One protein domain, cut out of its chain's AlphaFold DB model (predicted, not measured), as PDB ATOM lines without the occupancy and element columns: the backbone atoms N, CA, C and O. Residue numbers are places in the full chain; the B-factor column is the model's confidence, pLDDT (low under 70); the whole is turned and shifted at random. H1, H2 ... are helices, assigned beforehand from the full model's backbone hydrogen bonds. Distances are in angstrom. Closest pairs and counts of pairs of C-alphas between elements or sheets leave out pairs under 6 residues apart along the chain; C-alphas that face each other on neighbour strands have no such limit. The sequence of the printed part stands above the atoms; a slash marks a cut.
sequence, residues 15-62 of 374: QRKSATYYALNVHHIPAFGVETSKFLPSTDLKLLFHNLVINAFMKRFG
ATOM      1  N   GLN A  15      95.037 137.029 115.842       91.75
ATOM      2  CA  GLN A  15      93.688 136.496 116.001       91.75
ATOM      3  C   GLN A  15      92.665 137.566 116.397       91.75
ATOM      4  O   GLN A  15      91.475 137.341 116.214       91.75
ATOM      5  N   ARG A  16      93.083 138.756 116.855       93.38
ATOM      6  CA  ARG A  16      92.159 139.875 117.115       93.38
ATOM      7  C   ARG A  16      91.467 140.388 115.851       93.38
ATOM      8  O   ARG A  16      90.427 141.033 115.940       93.38
ATOM      9  N   LYS A  17      92.038 140.101 114.677       93.06
ATOM     10  CA  LYS A  17      91.460 140.428 113.365       93.06
ATOM     11  C   LYS A  17      90.558 139.316 112.818       93.06
ATOM     12  O   LYS A  17      90.071 139.434 111.697       93.06
ATOM     13  N   SER A  18      90.373 138.218 113.553       93.25
ATOM     14  CA  SER A  18      89.542 137.108 113.099       93.25
ATOM     15  C   SER A  18      88.053 137.427 113.244       93.25
ATOM     16  O   SER A  18      87.631 138.190 114.118       93.25
ATOM     17  N   ALA A  19      87.237 136.777 112.414       92.44
ATOM     18  CA  ALA A  19      85.786 136.884 112.506       92.44
ATOM     19  C   ALA A  19      85.252 136.392 113.864       92.44
ATOM     20  O   ALA A  19      84.315 136.972 114.403       92.44
ATOM     21  N   THR A  20      85.866 135.355 114.445       93.50
ATOM     22  CA  THR A  20      85.442 134.798 115.736       93.50
ATOM     23  C   THR A  20      85.746 135.744 116.893       93.50
ATOM     24  O   THR A  20      84.910 135.908 117.778       93.50
ATOM     25  N   TYR A  21      86.895 136.428 116.867       92.88
ATOM     26  CA  TYR A  21      87.225 137.439 117.870       92.88
ATOM     27  C   TYR A  21      86.297 138.653 117.770       92.88
ATOM     28  O   TYR A  21      85.829 139.144 118.797       92.88
ATOM     29  N   TYR A  22      85.991 139.106 116.550       92.81
ATOM     30  CA  TYR A  22      85.043 140.197 116.317       92.81
ATOM     31  C   TYR A  22      83.629 139.847 116.803       92.81
ATOM     32  O   TYR A  22      83.040 140.609 117.563       92.81
ATOM     33  N   ALA A  23      83.106 138.672 116.437       93.12
ATOM     34  CA  ALA A  23      81.785 138.216 116.871       93.12
ATOM     35  C   ALA A  23      81.662 138.156 118.404       93.12
ATOM     36  O   ALA A  23      80.672 138.631 118.959       93.12
ATOM     37  N   LEU A  24      82.690 137.642 119.088       92.56
ATOM     38  CA  LEU A  24      82.686 137.524 120.543       92.56
ATOM     39  C   LEU A  24      82.823 138.878 121.257       92.56
ATOM     40  O   LEU A  24      82.106 139.127 122.222       92.56
ATOM     41  N   ASN A  25      83.743 139.742 120.822       89.75
ATOM     42  CA  ASN A  25      84.070 140.967 121.564       89.75
ATOM     43  C   ASN A  25      83.207 142.171 121.180       89.75
ATOM     44  O   ASN A  25      83.041 143.064 122.003       89.75
ATOM     45  N   VAL A  26      82.687 142.215 119.951       89.25
ATOM     46  CA  VAL A  26      81.870 143.341 119.468       89.25
ATOM     47  C   VAL A  26      80.382 143.039 119.582       89.25
ATOM     48  O   VAL A  26      79.620 143.914 119.969       89.25
ATOM     49  N   HIS A  27      79.972 141.805 119.276       90.81
ATOM     50  CA  HIS A  27      78.553 141.420 119.249       90.81
ATOM     51  C   HIS A  27      78.151 140.497 120.401       90.81
ATOM     52  O   HIS A  27      76.992 140.110 120.494       90.81
ATOM     53  N   HIS A  28      79.091 140.119 121.274       89.31
ATOM     54  CA  HIS A  28      78.854 139.192 122.389       89.31
ATOM     55  C   HIS A  28      78.263 137.838 121.960       89.31
ATOM     56  O   HIS A  28      77.593 137.159 122.738       89.31
ATOM     57  N   ILE A  29      78.556 137.413 120.726       89.12
ATOM     58  CA  ILE A  29      78.106 136.136 120.169       89.12
ATOM     59  C   ILE A  29      79.190 135.079 120.418       89.12
ATOM     60  O   ILE A  29      80.318 135.243 119.943       89.12
ATOM     61  N   PRO A  30      78.882 133.961 121.105       87.44
ATOM     62  CA  PRO A  30      79.806 132.836 121.213       87.44
ATOM     63  C   PRO A  30      80.221 132.330 119.826       87.44
ATOM     64  O   PRO A  30      79.379 131.914 119.031       87.44
ATOM     65  N   ALA A  31      81.522 132.352 119.536       89.25
ATOM     66  CA  ALA A  31      82.052 132.036 118.215       89.25
ATOM     67  C   ALA A  31      83.195 131.019 118.296       89.25
ATOM     68  O   ALA A  31      84.068 131.106 119.159       89.25
ATOM     69  N   PHE A  32      83.201 130.065 117.364       88.69
ATOM     70  CA  PHE A  32      84.154 128.959 117.334       88.69
ATOM     71  C   PHE A  32      84.789 128.869 115.949       88.69
ATOM     72  O   PHE A  32      84.088 128.829 114.941       88.69
ATOM     73  N   GLY A  33      86.121 128.835 115.902       88.38
ATOM     74  CA  GLY A  33      86.852 128.487 114.688       88.38
ATOM     75  C   GLY A  33      86.912 126.970 114.570       88.38
ATOM     76  O   GLY A  33      87.404 126.310 115.484       88.38
ATOM     77  N   VAL A  34      86.397 126.421 113.473       89.00
ATOM     78  CA  VAL A  34      86.530 124.997 113.152       89.00
ATOM     79  C   VAL A  34      87.436 124.898 111.941       89.00
ATOM     80  O   VAL A  34      87.160 125.486 110.902       89.00
ATOM     81  N   GLU A  35      88.536 124.175 112.099       87.94
ATOM     82  CA  GLU A  35      89.508 123.962 111.039       87.94
ATOM     83  C   GLU A  35      89.830 122.475 110.949       87.94
ATOM     84  O   GLU A  35      89.909 121.767 111.955       87.94
ATOM     85  N   THR A  36      90.033 121.992 109.726       89.62
ATOM     86  CA  THR A  36      90.515 120.636 109.477       89.62
ATOM     87  C   THR A  36      91.893 120.679 108.847       89.62
ATOM     88  O   THR A  36      92.261 121.620 108.142       89.62
ATOM     89  N   SER A  37      92.692 119.649 109.126       88.56
ATOM     90  CA  SER A  37      94.069 119.599 108.648       88.56
ATOM     91  C   SER A  37      94.127 119.640 107.120       88.56
ATOM     92  O   SER A  37      93.438 118.887 106.421       88.56
ATOM     93  N   LYS A  38      95.018 120.486 106.590       86.12
ATOM     94  CA  LYS A  38      95.299 120.557 105.149       86.12
ATOM     95  C   LYS A  38      95.823 119.226 104.602       86.12
ATOM     96  O   LYS A  38      95.562 118.933 103.438       86.12
ATOM     97  N   PHE A  39      96.471 118.425 105.453       89.75
ATOM     98  CA  PHE A  39      97.055 117.120 105.134       89.75
ATOM     99  C   PHE A  39      96.036 115.982 105.013       89.75
ATOM    100  O   PHE A  39      96.422 114.860 104.697       89.75
ATOM    101  N   LEU A  40      94.748 116.230 105.273       86.62
ATOM    102  CA  LEU A  40      93.738 115.200 105.057       86.62
ATOM    103  C   LEU A  40      93.651 114.840 103.560       86.62
ATOM    104  O   LEU A  40      93.572 115.753 102.730       86.62
ATOM    105  N   PRO A  41      93.629 113.535 103.221       84.12
ATOM    106  CA  PRO A  41      93.786 113.029 101.856       84.12
ATOM    107  C   PRO A  41      92.647 113.389 100.897       84.12
ATOM    108  O   PRO A  41      92.853 113.360  99.688       84.12
ATOM    109  N   SER A  42      91.454 113.724 101.397       79.56
ATOM    110  CA  SER A  42      90.305 114.063 100.554       79.56
ATOM    111  C   SER A  42      89.457 115.192 101.136       79.56
ATOM    112  O   SER A  42      89.451 115.449 102.345       79.56
ATOM    113  N   THR A  43      88.715 115.867 100.257       75.94
ATOM    114  CA  THR A  43      87.706 116.865 100.636       75.94
ATOM    115  C   THR A  43      86.589 116.234 101.459       75.94
ATOM    116  O   THR A  43      86.188 116.809 102.468       75.94
ATOM    117  N   ASP A  44      86.161 115.021 101.110       73.12
ATOM    118  CA  ASP A  44      85.110 114.302 101.840       73.12
ATOM    119  C   ASP A  44      85.498 114.067 103.297       73.12
ATOM    120  O   ASP A  44      84.695 114.273 104.205       73.12
ATOM    121  N   LEU A  45      86.763 113.718 103.548       77.38
ATOM    122  CA  LEU A  45      87.249 113.519 104.905       77.38
ATOM    123  C   LEU A  45      87.329 114.846 105.680       77.38
ATOM    124  O   LEU A  45      87.004 114.892 106.866       77.38
ATOM    125  N   LYS A  46      87.691 115.951 105.012       85.25
ATOM    126  CA  LYS A  46      87.655 117.307 105.598       85.25
ATOM    127  C   LYS A  46      86.230 117.738 105.958       85.25
ATOM    128  O   LYS A  46      86.045 118.369 107.002       85.25
ATOM    129  N   LEU A  47      85.246 117.401 105.125       81.44
ATOM    130  CA  LEU A  47      83.828 117.666 105.379       81.44
ATOM    131  C   LEU A  47      83.292 116.791 106.514       81.44
ATOM    132  O   LEU A  47      82.606 117.300 107.397       81.44
ATOM    133  N   LEU A  48      83.661 115.508 106.545       81.00
ATOM    134  CA  LEU A  48      83.283 114.593 107.621       81.00
ATOM    135  C   LEU A  48      83.712 115.138 108.987       81.00
ATOM    136  O   LEU A  48      82.890 115.214 109.898       81.00
ATOM    137  N   PHE A  49      84.968 115.568 109.129       88.56
ATOM    138  CA  PHE A  49      85.454 116.119 110.396       88.56
ATOM    139  C   PHE A  49      84.761 117.431 110.788       88.56
ATOM    140  O   PHE A  49      84.432 117.598 111.963       88.56
ATOM    141  N   HIS A  50      84.467 118.324 109.836       87.50
ATOM    142  CA  HIS A  50      83.645 119.508 110.121       87.50
ATOM    143  C   HIS A  50      82.262 119.114 110.644       87.50
ATOM    144  O   HIS A  50      81.830 119.609 111.685       87.50
ATOM    145  N   ASN A  51      81.595 118.179 109.966       83.50
ATOM    146  CA  ASN A  51      80.264 117.716 110.346       83.50
ATOM    147  C   ASN A  51      80.253 117.073 111.734       83.50
ATOM    148  O   ASN A  51      79.326 117.309 112.504       83.50
ATOM    149  N   LEU A  52      81.286 116.308 112.096       88.25
ATOM    150  CA  LEU A  52      81.400 115.730 113.436       88.25
ATOM    151  C   LEU A  52      81.454 116.812 114.522       88.25
ATOM    152  O   LEU A  52      80.746 116.698 115.524       88.25
ATOM    153  N   VAL A  53      82.243 117.872 114.315       89.81
ATOM    154  CA  VAL A  53      82.344 118.989 115.269       89.81
ATOM    155  C   VAL A  53      81.024 119.750 115.366       89.81
ATOM    156  O   VAL A  53      80.553 120.012 116.471       89.81
ATOM    157  N   ILE A  54      80.390 120.048 114.229       86.69
ATOM    158  CA  ILE A  54      79.098 120.747 114.182       86.69
ATOM    159  C   ILE A  54      78.014 119.929 114.890       86.69
ATOM    160  O   ILE A  54      77.297 120.459 115.736       86.69
ATOM    161  N   ASN A  55      77.927 118.625 114.622       84.88
ATOM    162  CA  ASN A  55      76.940 117.749 115.254       84.88
ATOM    163  C   ASN A  55      77.178 117.610 116.764       84.88
ATOM    164  O   ASN A  55      76.227 117.618 117.546       84.88
ATOM    165  N   ALA A  56      78.440 117.514 117.196       89.00
ATOM    166  CA  ALA A  56      78.788 117.486 118.614       89.00
ATOM    167  C   ALA A  56      78.421 118.805 119.312       89.00
ATOM    168  O   ALA A  56      77.875 118.783 120.417       89.00
ATOM    169  N   PHE A  57      78.666 119.939 118.650       89.06
ATOM    170  CA  PHE A  57      78.250 121.257 119.114       89.06
ATOM    171  C   PHE A  57      76.726 121.337 119.249       89.06
ATOM    172  O   PHE A  57      76.224 121.607 120.338       89.06
ATOM    173  N   MET A  58      75.982 121.012 118.190       86.56
ATOM    174  CA  MET A  58      74.517 121.013 118.204       86.56
ATOM    175  C   MET A  58      73.968 120.158 119.347       86.56
ATOM    176  O   MET A  58      73.157 120.634 120.139       86.56
ATOM    177  N   LYS A  59      74.494 118.938 119.511       89.31
ATOM    178  CA  LYS A  59      74.132 118.046 120.618       89.31
ATOM    179  C   LYS A  59      74.415 118.673 121.985       89.31
ATOM    180  O   LYS A  59      73.585 118.564 122.883       89.31
ATOM    181  N   ARG A  60      75.572 119.321 122.163       90.12
ATOM    182  CA  ARG A  60      75.967 119.944 123.437       90.12
ATOM    183  C   ARG A  60      75.053 121.103 123.831       90.12
ATOM    184  O   ARG A  60      74.806 121.273 125.020       90.12
ATOM    185  N   PHE A  61      74.560 121.860 122.855       86.31
ATOM    186  CA  PHE A  61      73.685 123.017 123.067       86.31
ATOM    187  C   PHE A  61      72.190 122.698 122.907       86.31
ATOM    188  O   PHE A  61      71.368 123.608 122.950       86.31
ATOM    189  N   GLY A  62      71.819 121.423 122.733       88.75
ATOM    190  CA  GLY A  62      70.420 121.013 122.571       88.75
ATOM    191  C   GLY A  62      69.770 121.516 121.275       88.75
ATOM    192  O   GLY A  62      68.549 121.611 121.198       88.75
TER     193      GLY A  62
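This is residues 15 to 62 of the 374 residues of an uncharacterized protein of Deltaproteobacteria bacterium RBG_19FT_COMBO_46_9 (UniProt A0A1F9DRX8). A short helix, H1, a long strap of chain, residues 27 to 42, and a longer helix, H2, which folds back from the far end of the strap, make an open, flat zigzag. The printed part has 48 residues with two named helices, H1 then H2, and no named strand; its class is all helix. It is loose, with a radius of gyration of the C-alphas of 13.2 A, and spans 37 by 29 by 9 A.

Look first at H1, residues 19 to 26, then at H2, residues 43 to 60: the two are apart, no C-alpha of one within 8 A of the other. In H1 and H2 every O i to N i+4 pair is within hydrogen-bond range.

Find C-alpha 19 at (85.786, 136.884, 112.506); from there H1 runs 10.3 A to C-alpha 26. Find C-alpha 43 at (87.706, 116.865, 100.636); from there H2 runs 25.8 A to C-alpha 60 at (75.967, 119.944, 123.437).

The C-alphas farthest apart, those of Val 26 and Pro 41, are 37.0 A apart. The link from H1 to H2, 16 residues, is long. The printed part has no cut, and no printed residue is under 70 in pLDDT.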